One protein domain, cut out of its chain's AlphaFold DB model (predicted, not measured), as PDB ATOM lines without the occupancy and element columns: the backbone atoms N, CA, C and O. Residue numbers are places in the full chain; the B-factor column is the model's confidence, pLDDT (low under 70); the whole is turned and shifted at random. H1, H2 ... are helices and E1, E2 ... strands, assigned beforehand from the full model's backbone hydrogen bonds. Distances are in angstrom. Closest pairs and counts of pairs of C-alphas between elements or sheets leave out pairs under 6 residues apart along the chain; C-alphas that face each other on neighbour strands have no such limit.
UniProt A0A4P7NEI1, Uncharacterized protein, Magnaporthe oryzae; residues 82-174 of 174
ATOM      1  N   THR A  82     -10.061  37.217   4.540       64.06
ATOM      2  CA  THR A  82      -9.346  37.395   5.809       64.06
ATOM      3  C   THR A  82      -8.167  36.426   5.933       64.06
ATOM      4  O   THR A  82      -7.141  36.787   6.513       64.06
ATOM      5  N   ARG A  83      -8.295  35.200   5.408       77.31
ATOM      6  CA  ARG A  83      -7.334  34.094   5.570       77.31
ATOM      7  C   ARG A  83      -6.118  34.193   4.653       77.31
ATOM      8  O   ARG A  83      -5.185  33.410   4.810       77.31
ATOM      9  N   LEU A  84      -6.121  35.140   3.716       85.38
ATOM     10  CA  LEU A  84      -5.072  35.318   2.718       85.38
ATOM     11  C   LEU A  84      -4.208  36.541   3.032       85.38
ATOM     12  O   LEU A  84      -4.704  37.664   3.115       85.38
ATOM     13  N   PHE A  85      -2.894  36.344   3.101       87.81
ATOM     14  CA  PHE A  85      -1.913  37.426   3.158       87.81
ATOM     15  C   PHE A  85      -1.230  37.548   1.803       87.81
ATOM     16  O   PHE A  85      -0.750  36.555   1.263       87.81
ATOM     17  N   LYS A  86      -1.197  38.761   1.248       89.69
ATOM     18  CA  LYS A  86      -0.578  39.051  -0.048       89.69
ATOM     19  C   LYS A  86       0.573  40.029   0.129       89.69
ATOM     20  O   LYS A  86       0.392  41.106   0.692       89.69
ATOM     21  N   PHE A  87       1.724  39.650  -0.403       91.00
ATOM     22  CA  PHE A  87       2.959  40.414  -0.407       91.00
ATOM     23  C   PHE A  87       3.353  40.650  -1.868       91.00
ATOM     24  O   PHE A  87       4.005  39.790  -2.470       91.00
ATOM     25  N   PRO A  88       2.906  41.764  -2.478       86.00
ATOM     26  CA  PRO A  88       3.358  42.119  -3.813       86.00
ATOM     27  C   PRO A  88       4.861  42.409  -3.772       86.00
ATOM     28  O   PRO A  88       5.332  43.086  -2.854       86.00
ATOM     29  N   LEU A  89       5.600  41.919  -4.768       85.19
ATOM     30  CA  LEU A  89       7.046  42.148  -4.911       85.19
ATOM     31  C   LEU A  89       7.909  41.683  -3.705       85.19
ATOM     32  O   LEU A  89       8.805  42.392  -3.246       85.19
ATOM     33  N   ALA A  90       7.676  40.468  -3.208       86.38
ATOM     34  CA  ALA A  90       8.555  39.797  -2.251       86.38
ATOM     35  C   ALA A  90       9.917  39.420  -2.878       86.38
ATOM     36  O   ALA A  90       9.993  38.975  -4.025       86.38
ATOM     37  N   SER A  91      11.002  39.569  -2.108       85.81
ATOM     38  CA  SER A  91      12.385  39.295  -2.541       85.81
ATOM     39  C   SER A  91      13.281  38.760  -1.412       85.81
ATOM     40  O   SER A  91      14.439  39.165  -1.283       85.81
ATOM     41  N   GLY A  92      12.735  37.912  -0.537       89.38
ATOM     42  CA  GLY A  92      13.512  37.287   0.536       89.38
ATOM     43  C   GLY A  92      14.563  36.309  -0.013       89.38
ATOM     44  O   GLY A  92      14.313  35.649  -1.026       89.38
ATOM     45  N   PRO A  93      15.739  36.166   0.629       91.06
ATOM     46  CA  PRO A  93      16.715  35.158   0.219       91.06
ATOM     47  C   PRO A  93      16.163  33.737   0.409       91.06
ATOM     48  O   PRO A  93      16.405  32.877  -0.430       91.06
ATOM     49  N   GLN A  94      15.332  33.514   1.435       93.25
ATOM     50  CA  GLN A  94      14.604  32.260   1.645       93.25
ATOM     51  C   GLN A  94      13.696  31.914   0.456       93.25
ATOM     52  O   GLN A  94      13.746  30.800  -0.065       93.25
ATOM     53  N   LEU A  95      12.900  32.879  -0.011       91.00
ATOM     54  CA  LEU A  95      12.079  32.745  -1.213       91.00
ATOM     55  C   LEU A  95      12.925  32.397  -2.453       91.00
ATOM     56  O   LEU A  95      12.571  31.483  -3.200       91.00
ATOM     57  N   ALA A  96      14.061  33.071  -2.649       91.12
ATOM     58  CA  ALA A  96      14.967  32.795  -3.763       91.12
ATOM     59  C   ALA A  96      15.566  31.376  -3.703       91.12
ATOM     60  O   ALA A  96      15.567  30.668  -4.711       91.12
ATOM     61  N   ASP A  97      16.020  30.929  -2.528       93.00
ATOM     62  CA  ASP A  97      16.560  29.579  -2.322       93.00
ATOM     63  C   ASP A  97      15.500  28.479  -2.452       93.00
ATOM     64  O   ASP A  97      15.806  27.390  -2.941       93.00
ATOM     65  N   ALA A  98      14.255  28.741  -2.045       88.69
ATOM     66  CA  ALA A  98      13.139  27.821  -2.256       88.69
ATOM     67  C   ALA A  98      12.866  27.638  -3.759       88.69
ATOM     68  O   ALA A  98      12.801  26.509  -4.246       88.69
ATOM     69  N   MET A  99      12.789  28.740  -4.514       86.12
ATOM     70  CA  MET A  99      12.594  28.700  -5.969       86.12
ATOM     71  C   MET A  99      13.789  28.081  -6.709       86.12
ATOM     72  O   MET A  99      13.591  27.387  -7.705       86.12
ATOM     73  N   ARG A 100      15.022  28.269  -6.213       89.12
ATOM     74  CA  ARG A 100      16.226  27.619  -6.755       89.12
ATOM     75  C   ARG A 100      16.183  26.099  -6.579       89.12
ATOM     76  O   ARG A 100      16.380  25.395  -7.562       89.12
ATOM     77  N   GLN A 101      15.871  25.594  -5.382       85.31
ATOM     78  CA  GLN A 101      15.714  24.146  -5.144       85.31
ATOM     79  C   GLN A 101      14.674  23.525  -6.087       85.31
ATOM     80  O   GLN A 101      14.879  22.443  -6.632       85.31
ATOM     81  N   VAL A 102      13.559  24.226  -6.295       83.44
ATOM     82  CA  VAL A 102      12.476  23.796  -7.185       83.44
ATOM     83  C   VAL A 102      12.915  23.780  -8.658       83.44
ATOM     84  O   VAL A 102      12.602  22.826  -9.368       83.44
ATOM     85  N   GLN A 103      13.683  24.778  -9.110       81.75
ATOM     86  CA  GLN A 103      14.293  24.799 -10.447       81.75
ATOM     87  C   GLN A 103      15.296  23.647 -10.633       81.75
ATOM     88  O   GLN A 103      15.211  22.918 -11.616       81.75
ATOM     89  N   GLU A 104      16.191  23.425  -9.666       85.38
ATOM     90  CA  GLU A 104      17.178  22.334  -9.691       85.38
ATOM     91  C   GLU A 104      16.504  20.953  -9.751       85.38
ATOM     92  O   GLU A 104      16.921  20.086 -10.520       85.38
ATOM     93  N   ALA A 105      15.426  20.739  -8.991       79.88
ATOM     94  CA  ALA A 105      14.644  19.505  -9.058       79.88
ATOM     95  C   ALA A 105      13.948  19.318 -10.417       79.88
ATOM     96  O   ALA A 105      13.916  18.200 -10.937       79.88
ATOM     97  N   ALA A 106      13.430  20.397 -11.012       77.00
ATOM     98  CA  ALA A 106      12.835  20.358 -12.344       77.00
ATOM     99  C   ALA A 106      13.882  19.997 -13.414       77.00
ATOM    100  O   ALA A 106      13.664  19.063 -14.188       77.00
ATOM    101  N   ASP A 107      15.041  20.663 -13.425       76.44
ATOM    102  CA  ASP A 107      16.118  20.390 -14.383       76.44
ATOM    103  C   ASP A 107      16.696  18.973 -14.235       76.44
ATOM    104  O   ASP A 107      16.926  18.302 -15.241       76.44
ATOM    105  N   ASN A 108      16.836  18.458 -13.007       77.12
ATOM    106  CA  ASN A 108      17.238  17.067 -12.765       77.12
ATOM    107  C   ASN A 108      16.224  16.057 -13.338       77.12
ATOM    108  O   ASN A 108      16.623  15.057 -13.939       77.12
ATOM    109  N   LYS A 109      14.915  16.322 -13.200       77.06
ATOM    110  CA  LYS A 109      13.857  15.492 -13.803       77.06
ATOM    111  C   LYS A 109      13.926  15.540 -15.334       77.06
ATOM    112  O   LYS A 109      13.898  14.498 -15.980       77.06
ATOM    113  N   ALA A 110      14.096  16.728 -15.914       72.62
ATOM    114  CA  ALA A 110      14.246  16.893 -17.357       72.62
ATOM    115  C   ALA A 110      15.484  16.157 -17.906       72.62
ATOM    116  O   ALA A 110      15.383  15.489 -18.934       72.62
ATOM    117  N   ALA A 111      16.616  16.208 -17.199       74.12
ATOM    118  CA  ALA A 111      17.827  15.471 -17.561       74.12
ATOM    119  C   ALA A 111      17.617  13.945 -17.534       74.12
ATOM    120  O   ALA A 111      18.061  13.252 -18.449       74.12
ATOM    121  N   ALA A 112      16.888  13.420 -16.540       74.94
ATOM    122  CA  ALA A 112      16.510  12.004 -16.480       74.94
ATOM    123  C   ALA A 112      15.576  11.581 -17.636       74.94
ATOM    124  O   ALA A 112      15.640  10.445 -18.100       74.94
ATOM    125  N   GLU A 113      14.757  12.505 -18.146       79.56
ATOM    126  CA  GLU A 113      13.917  12.336 -19.343       79.56
ATOM    127  C   GLU A 113      14.677  12.578 -20.671       79.56
ATOM    128  O   GLU A 113      14.067  12.601 -21.740       79.56
ATOM    129  N   GLY A 114      16.001  12.787 -20.636       84.69
ATOM    130  CA  GLY A 114      16.833  13.038 -21.822       84.69
ATOM    131  C   GLY A 114      16.700  14.445 -22.428       84.69
ATOM    132  O   GLY A 114      17.201  14.696 -23.526       84.69
ATOM    133  N   LYS A 115      16.039  15.376 -21.732       77.62
ATOM    134  CA  LYS A 115      15.891  16.787 -22.128       77.62
ATOM    135  C   LYS A 115      17.064  17.613 -21.584       77.62
ATOM    136  O   LYS A 115      17.654  17.280 -20.563       77.62
ATOM    137  N   ARG A 116      17.397  18.732 -22.242       71.06
ATOM    138  CA  ARG A 116      18.506  19.615 -21.812       71.06
ATOM    139  C   ARG A 116      18.200  20.471 -20.573       71.06
ATOM    140  O   ARG A 116      19.135  20.876 -19.896       71.06
ATOM    141  N   SER A 117      16.931  20.791 -20.322       68.44
ATOM    142  CA  SER A 117      16.450  21.589 -19.184       68.44
ATOM    143  C   SER A 117      14.925  21.448 -19.080       68.44
ATOM    144  O   SER A 117      14.270  21.079 -20.059       68.44
ATOM    145  N   ALA A 118      14.360  21.754 -17.912       67.69
ATOM    146  CA  ALA A 118      12.916  21.875 -17.701       67.69
ATOM    147  C   ALA A 118      12.330  23.225 -18.158       67.69
ATOM    148  O   ALA A 118      11.110  23.383 -18.188       67.69
ATOM    149  N   GLY A 119      13.177  24.202 -18.501       76.06
ATOM    150  CA  GLY A 119      12.764  25.594 -18.677       76.06
ATOM    151  C   GLY A 119      12.632  26.332 -17.340       76.06
ATOM    152  O   GLY A 119      12.854  25.771 -16.269       76.06
ATOM    153  N   ARG A 120      12.310  27.629 -17.392       73.25
ATOM    154  CA  ARG A 120      12.288  28.496 -16.204       73.25
ATOM    155  C   ARG A 120      10.979  28.366 -15.421       73.25
ATOM    156  O   ARG A 120       9.909  28.669 -15.944       73.25
ATOM    157  N   VAL A 121      11.086  28.050 -14.135       72.81
ATOM    158  CA  VAL A 121       9.977  28.111 -13.176       72.81
ATOM    159  C   VAL A 121       9.597  29.575 -12.907       72.81
ATOM    160  O   VAL A 121      10.413  30.345 -12.405       72.81
ATOM    161  N   LEU A 122       8.352  29.963 -13.215       74.81
ATOM    162  CA  LEU A 122       7.818  31.322 -12.986       74.81
ATOM    163  C   LEU A 122       6.843  31.418 -11.800       74.81
ATOM    164  O   LEU A 122       6.583  32.510 -11.294       74.81
ATOM    165  N   ALA A 123       6.290  30.288 -11.363       81.94
ATOM    166  CA  ALA A 123       5.368  30.201 -10.240       81.94
ATOM    167  C   ALA A 123       5.470  28.821  -9.580       81.94
ATOM    168  O   ALA A 123       5.769  27.836 -10.255       81.94
ATOM    169  N   HIS A 124       5.209  28.741  -8.277       81.25
ATOM    170  CA  HIS A 124       5.132  27.478  -7.542       81.25
ATOM    171  C   HIS A 124       4.229  27.622  -6.308       81.25
ATOM    172  O   HIS A 124       4.196  28.680  -5.681       81.25
ATOM    173  N   THR A 125       3.503  26.562  -5.947       85.19
ATOM    174  CA  THR A 125       2.720  26.513  -4.701       85.19
ATOM    175  C   THR A 125       3.380  25.530  -3.753       85.19
ATOM    176  O   THR A 125       3.351  24.332  -4.004       85.19
ATOM    177  N   PHE A 126       3.955  26.047  -2.673       82.12
ATOM    178  CA  PHE A 126       4.570  25.264  -1.614       82.12
ATOM    179  C   PHE A 126       3.511  24.845  -0.587       82.12
ATOM    180  O   PHE A 126       2.784  25.684  -0.049       82.12
ATOM    181  N   VAL A 127       3.470  23.553  -0.275       82.38
ATOM    182  CA  VAL A 127       2.594  22.911   0.719       82.38
ATOM    183  C   VAL A 127       3.470  22.228   1.787       82.38
ATOM    184  O   VAL A 127       4.559  21.749   1.450       82.38
ATOM    185  N   PRO A 128       3.047  22.146   3.067       78.38
ATOM    186  CA  PRO A 128       3.768  21.434   4.118       78.38
ATOM    187  C   PRO A 128       4.326  20.070   3.697       78.38
ATOM    188  O   PRO A 128       3.590  19.165   3.316       78.38
ATOM    189  N   GLY A 129       5.651  19.928   3.796       75.38
ATOM    190  CA  GLY A 129       6.382  18.703   3.452       75.38
ATOM    191  C   GLY A 129       6.981  18.667   2.041       75.38
ATOM    192  O   GLY A 129       7.826  17.813   1.787       75.38
ATOM    193  N   GLN A 130       6.622  19.596   1.150       79.50
ATOM    194  CA  GLN A 130       7.229  19.695  -0.183       79.50
ATOM    195  C   GLN A 130       8.649  20.284  -0.157       79.50
ATOM    196  O   GLN A 130       9.076  20.927   0.810       79.50
ATOM    197  N   LEU A 131       9.383  20.092  -1.258       75.81
ATOM    198  CA  LEU A 131      10.683  20.722  -1.488       75.81
ATOM    199  C   LEU A 131      10.568  22.251  -1.369       75.81
ATOM    200  O   LEU A 131       9.590  22.843  -1.811       75.81
ATOM    201  N   GLY A 132      11.539  22.894  -0.718       77.94
ATOM    202  CA  GLY A 132      11.499  24.331  -0.439       77.94
ATOM    203  C   GLY A 132      10.471  24.785   0.613       77.94
ATOM    204  O   GLY A 132      10.599  25.914   1.083       77.94
ATOM    205  N   TRP A 133       9.526  23.942   1.078       83.88
ATOM    206  CA  TRP A 133       8.536  24.339   2.102       83.88
ATOM    207  C   TRP A 133       9.194  24.863   3.383       83.88
ATOM    208  O   TRP A 133       8.813  25.902   3.915       83.88
ATOM    209  N   ARG A 134      10.215  24.154   3.886       84.81
ATOM    210  CA  ARG A 134      10.942  24.587   5.092       84.81
ATOM    211  C   ARG A 134      11.625  25.935   4.888       84.81
ATOM    212  O   ARG A 134      11.690  26.718   5.821       84.81
ATOM    213  N   THR A 135      12.109  26.209   3.679       90.94
ATOM    214  CA  THR A 135      12.758  27.477   3.354       90.94
ATOM    215  C   THR A 135      11.728  28.607   3.269       90.94
ATOM    216  O   THR A 135      11.922  29.628   3.917       90.94
ATOM    217  N   ILE A 136      10.598  28.426   2.569       89.88
ATOM    218  CA  ILE A 136       9.559  29.469   2.472       89.88
ATOM    219  C   ILE A 136       8.853  29.729   3.814       89.88
ATOM    220  O   ILE A 136       8.510  30.870   4.100       89.88
ATOM    221  N   ALA A 137       8.703  28.722   4.682       88.38
ATOM    222  CA  ALA A 137       8.191  28.908   6.044       88.38
ATOM    223  C   ALA A 137       9.107  29.795   6.914       88.38
ATOM    224  O   ALA A 137       8.635  30.462   7.835       88.38
ATOM    225  N   GLU A 138      10.406  29.834   6.602       91.44
ATOM    226  CA  GLU A 138      11.384  30.697   7.264       91.44
ATOM    227  C   GLU A 138      11.468  32.113   6.657       91.44
ATOM    228  O   GLU A 138      12.177  32.963   7.203       91.44
ATOM    229  N   ASP A 139      10.754  32.399   5.560       93.94
ATOM    230  CA  ASP A 139      10.752  33.722   4.926       93.94
ATOM    231  C   ASP A 139      10.131  34.793   5.854       93.94
ATOM    232  O   ASP A 139       9.059  34.564   6.430       93.94
ATOM    233  N   PRO A 140      10.749  35.986   6.000       92.00
ATOM    234  CA  PRO A 140      10.259  37.030   6.901       92.00
ATOM    235  C   PRO A 140       8.806  37.466   6.660       92.00
ATOM    236  O   PRO A 140       8.103  37.802   7.616       92.00
ATOM    237  N   MET A 141       8.326  37.445   5.411       92.12
ATOM    238  CA  MET A 141       6.940  37.807   5.093       92.12
ATOM    239  C   MET A 141       5.966  36.716   5.543       92.12
ATOM    240  O   MET A 141       4.913  37.022   6.107       92.12
ATOM    241  N   VAL A 142       6.340  35.443   5.372       91.69
ATOM    242  CA  VAL A 142       5.554  34.300   5.861       91.69
ATOM    243  C   VAL A 142       5.511  34.295   7.387       91.69
ATOM    244  O   VAL A 142       4.423  34.183   7.953       91.69
ATOM    245  N   LYS A 143       6.642  34.530   8.066       93.44
ATOM    246  CA  LYS A 143       6.674  34.685   9.533       93.44
ATOM    247  C   LYS A 143       5.782  35.830  10.014       93.44
ATOM    248  O   LYS A 143       4.963  35.616  10.903       93.44
ATOM    249  N   SER A 144       5.844  37.002   9.378       91.31
ATOM    250  CA  SER A 144       4.959  38.122   9.734       91.31
ATOM    251  C   SER A 144       3.474  37.794   9.509       91.31
ATOM    252  O   SER A 144       2.622  38.248  10.273       91.31
ATOM    253  N   ALA A 145       3.131  36.984   8.500       90.75
ATOM    254  CA  ALA A 145       1.763  36.497   8.310       90.75
ATOM    255  C   ALA A 145       1.326  35.533   9.432       90.75
ATOM    256  O   ALA A 145       0.226  35.683   9.964       90.75
ATOM    257  N   VAL A 146       2.198  34.597   9.832       90.88
ATOM    258  CA  VAL A 146       1.977  33.660  10.954       90.88
ATOM    259  C   VAL A 146       1.759  34.414  12.270       90.88
ATOM    260  O   VAL A 146       0.803  34.131  12.992       90.88
ATOM    261  N   GLU A 147       2.588  35.416  12.568       91.56
ATOM    262  CA  GLU A 147       2.461  36.265  13.762       91.56
ATOM    263  C   GLU A 147       1.123  37.019  13.787       91.56
ATOM    264  O   GLU A 147       0.400  36.978  14.784       91.56
ATOM    265  N   ARG A 148       0.727  37.634  12.662       87.88
ATOM    266  CA  ARG A 148      -0.588  38.295  12.508       87.88
ATOM    267  C   ARG A 148      -1.767  37.328  12.646       87.88
ATOM    268  O   ARG A 148      -2.871  37.759  12.968       87.88
ATOM    269  N   ARG A 149      -1.538  36.034  12.420       87.31
ATOM    270  CA  ARG A 149      -2.488  34.931  12.620       87.31
ATOM    271  C   ARG A 149      -2.290  34.194  13.950       87.31
ATOM    272  O   ARG A 149      -2.739  33.060  14.090       87.31
ATOM    273  N   GLN A 150      -1.667  34.843  14.938       85.25
ATOM    274  CA  GLN A 150      -1.493  34.334  16.307       85.25
ATOM    275  C   GLN A 150      -0.777  32.970  16.370       85.25
ATOM    276  O   GLN A 150      -1.058  32.147  17.237       85.25
ATOM    277  N   GLY A 151       0.149  32.717  15.441       84.31
ATOM    278  CA  GLY A 151       0.896  31.460  15.371       84.31
ATOM    279  C   GLY A 151       0.194  30.332  14.612       84.31
ATOM    280  O   GLY A 151       0.717  29.218  14.593       84.31
ATOM    281  N   ALA A 152      -0.956  30.576  13.968       87.25
ATOM    282  CA  ALA A 152      -1.565  29.575  13.095       87.25
ATOM    283  C   ALA A 152      -0.593  29.196  11.964       87.25
ATOM    284  O   ALA A 152      -0.048  30.065  11.283       87.25
ATOM    285  N   ALA A 153      -0.381  27.896  11.755       86.88
ATOM    286  CA  ALA A 153       0.477  27.414  10.678       86.88
ATOM    287  C   ALA A 153      -0.156  27.726   9.305       86.88
ATOM    288  O   ALA A 153      -1.370  27.543   9.154       86.88
ATOM    289  N   PRO A 154       0.623  28.156   8.293       88.62
ATOM    290  CA  PRO A 154       0.084  28.352   6.958       88.62
ATOM    291  C   PRO A 154      -0.223  27.005   6.297       88.62
ATOM    292  O   PRO A 154       0.529  26.040   6.443       88.62
ATOM    293  N   GLU A 155      -1.319  26.945   5.544       86.88
ATOM    294  CA  GLU A 155      -1.698  25.760   4.763       86.88
ATOM    295  C   GLU A 155      -0.854  25.607   3.502       86.88
ATOM    296  O   GLU A 155      -0.534  24.494   3.095       86.88
ATOM    297  N   TRP A 156      -0.538  26.735   2.868       86.75
ATOM    298  CA  TRP A 156       0.266  26.818   1.659       86.75
ATOM    299  C   TRP A 156       0.805  28.239   1.471       86.75
ATOM    300  O   TRP A 156       0.249  29.219   1.980       86.75
ATOM    301  N   ALA A 157       1.883  28.341   0.697       87.06
ATOM    302  CA  ALA A 157       2.466  29.591   0.230       87.06
ATOM    303  C   ALA A 157       2.649  29.511  -1.291       87.06
ATOM    304  O   ALA A 157       3.329  28.623  -1.799       87.06
ATOM    305  N   LYS A 158       2.023  30.424  -2.031       87.50
ATOM    306  CA  LYS A 158       2.071  30.496  -3.490       87.50
ATOM    307  C   LYS A 158       2.948  31.657  -3.926       87.50
ATOM    308  O   LYS A 158       2.740  32.791  -3.498       87.50
ATOM    309  N   VAL A 159       3.894  31.356  -4.799       85.00
ATOM    310  CA  VAL A 159       4.825  32.293  -5.422       85.00
ATOM    311  C   VAL A 159       4.436  32.426  -6.889       85.00
ATOM    312  O   VAL A 159       4.306  31.416  -7.578       85.00
ATOM    313  N   GLU A 160       4.244  33.650  -7.368       82.00
ATOM    314  CA  GLU A 160       3.867  33.967  -8.751       82.00
ATOM    315  C   GLU A 160       4.770  35.066  -9.322       82.00
ATOM    316  O   GLU A 160       5.425  35.790  -8.576       82.00
ATOM    317  N   ASN A 161       4.808  35.216 -10.648       80.56
ATOM    318  CA  ASN A 161       5.580  36.265 -11.329       80.56
ATOM    319  C   ASN A 161       7.090  36.271 -10.983       80.56
ATOM    320  O   ASN A 161       7.742  37.318 -11.026       80.56
ATOM    321  N   TRP A 162       7.668  35.107 -10.656       81.62
ATOM    322  CA  TRP A 162       9.079  34.981 -10.286       81.62
ATOM    323  C   TRP A 162      10.001  35.282 -11.467       81.62
ATOM    324  O   TRP A 162       9.989  34.599 -12.492       81.62
ATOM    325  N   ASN A 163      10.855  36.291 -11.304       80.56
ATOM    326  CA  ASN A 163      11.812  36.716 -12.331       80.56
ATOM    327  C   ASN A 163      13.278  36.341 -12.027       80.56
ATOM    328  O   ASN A 163      14.166  36.648 -12.828       80.56
ATOM    329  N   GLY A 164      13.534  35.657 -10.906       77.69
ATOM    330  CA  GLY A 164      14.874  35.356 -10.386       77.69
ATOM    331  C   GLY A 164      15.337  36.279  -9.252       77.69
ATOM    332  O   GLY A 164      16.396  36.040  -8.679       77.69
ATOM    333  N   LYS A 165      14.572  37.330  -8.930       84.31
ATOM    334  CA  LYS A 165      14.876  38.290  -7.854       84.31
ATOM    335  C   LYS A 165      13.640  38.726  -7.059       84.31
ATOM    336  O   LYS A 165      13.740  38.929  -5.853       84.31
ATOM    337  N   TYR A 166      12.500  38.869  -7.727       84.25
ATOM    338  CA  TYR A 166      11.219  39.254  -7.139       84.25
ATOM    339  C   TYR A 166      10.113  38.296  -7.588       84.25
ATOM    340  O   TYR A 166      10.178  37.769  -8.702       84.25
ATOM    341  N   ALA A 167       9.098  38.130  -6.744       85.19
ATOM    342  CA  ALA A 167       7.828  37.464  -7.036       85.19
ATOM    343  C   ALA A 167       6.685  38.103  -6.233       85.19
ATOM    344  O   ALA A 167       6.922  38.790  -5.242       85.19
ATOM    345  N   ASP A 168       5.446  37.813  -6.605       85.38
ATOM    346  CA  ASP A 168       4.292  38.031  -5.741       85.38
ATOM    347  C   ASP A 168       4.084  36.796  -4.858       85.38
ATOM    348  O   ASP A 168       3.999  35.671  -5.355       85.38
ATOM    349  N   LEU A 169       4.009  36.996  -3.543       90.12
ATOM    350  CA  LEU A 169       3.831  35.927  -2.561       90.12
ATOM    351  C   LEU A 169       2.435  36.022  -1.934       90.12
ATOM    352  O   LEU A 169       2.060  37.052  -1.379       90.12
ATOM    353  N   THR A 170       1.671  34.933  -1.988       89.62
ATOM    354  CA  THR A 170       0.386  34.783  -1.291       89.62
ATOM    355  C   THR A 170       0.465  33.629  -0.297       89.62
ATOM    356  O   THR A 170       0.912  32.545  -0.650       89.62
ATOM    357  N   VAL A 171       0.005  33.837   0.934       91.31
ATOM    358  CA  VAL A 171       0.023  32.842   2.018       91.31
ATOM    359  C   VAL A 171      -1.402  32.621   2.521       91.31
ATOM    360  O   VAL A 171      -2.127  33.598   2.719       91.31
ATOM    361  N   SER A 172      -1.799  31.364   2.738       87.44
ATOM    362  CA  SER A 172      -3.129  30.991   3.245       87.44
ATOM    363  C   SER A 172      -3.065  30.317   4.609       87.44
ATOM    364  O   SER A 172      -2.121  29.587   4.907       87.44
ATOM    365  N   PHE A 173      -4.107  30.527   5.409       86.75
ATOM    366  CA  PHE A 173      -4.279  29.984   6.756       86.75
ATOM    367  C   PHE A 173      -5.669  29.352   6.914       86.75
ATOM    368  O   PHE A 173      -6.596  29.687   6.174       86.75
ATOM    369  N   LYS A 174      -5.815  28.467   7.906       80.19
ATOM    370  CA  LYS A 174      -7.117  27.904   8.303       80.19
ATOM    371  C   LYS A 174      -8.025  28.928   8.983       80.19
ATOM    372  O   LYS A 174      -7.506  29.877   9.611       80.19
TER     373      LYS A 174
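AT A GLANCE: This is residues 82 to 174 of the 174 residues of an uncharacterized protein of Magnaporthe oryzae (UniProt A0A4P7NEI1). A four-stranded sheet has three helices over one face and its other face bare; the long helix H1 crosses over the sheet near its start and runs on past the E2 edge as an arm, from whose far end the link of residues 113 to 123 folds back to E2. H3 covers the E1 and E4 side of that face, and the short H2 packs on the start of H1. The printed part has 93 residues, with the order E1 H1 E2 H2 H3 E3 E4; the sheet, E1 - E4 - E3 - E2, is antiparallel throughout, and the class is mixed, helices and strands. The whole is compact, with a radius of gyration of the C-alphas of 13.7 A, and elongated, spanning 47 by 24 by 19 A.

HOW THE PARTS SIT: E1, residues 84 to 90, is an edge strand, antiparallel to E4, residues 167 to 173, at 163 degrees; N 87 and O 169, 2.8 A apart, are within hydrogen-bond range. E4 forms a hairpin with E3, residues 154 to 160, with N 158 and O 170 at 2.8 A. E3 is antiparallel to the other edge strand, E2, residues 124 to 126, with N 126 and O 157 at 2.8 A. E1 and E2 are apart. The sheet is twisted, its C-alphas up to 4.4 A off the best plane. H1, residues 93 to 112, is on the sheet at a height of 10.2 A and runs across the strands, at 75 degrees to E3 on the local plane. H2, residues 133 to 137, is on the same face at a height of 8.8 A, over E3. H1 touches H2 with residues 94 to 98 alone, the closest C-alphas being those of Gln 94 and Thr 135, 5.4 A apart. H3, residues 140 to 148, is also on this face, at a height of 8.8 A over E4, and runs only just along the strands, at 28 degrees to E4 on the local plane. H1 and H3 form two layers with the sheet, helices on one face of it, and are near each other. In H1, H2 and H3 every O i to N i+4 pair is within hydrogen-bond range.

IN THESE COORDINATES: E1 begins at C-alpha 84 (-5.072, 35.318, 2.718) and is 15.2 A long. H1, 28.5 A, ends at C-alpha 112 (16.510, 12.004, -16.480). E2 measures 6.4 A, H2 6.0 A, H3 12.3 A and E3 17.1 A. E4, 19.8 A, ends at C-alpha 173 (-4.279, 29.984, 6.756).

THE WHOLE: The C-alphas farthest apart, those of Gly 114 and Gln 150, are 47.4 A apart. The printed part has no cut and ends at residue 174, the chain's last. The link from H1 to E2, 11 residues, is long. The mean pLDDT of the printed part is 83.9; residues 82 and 117 to 118 are under 70.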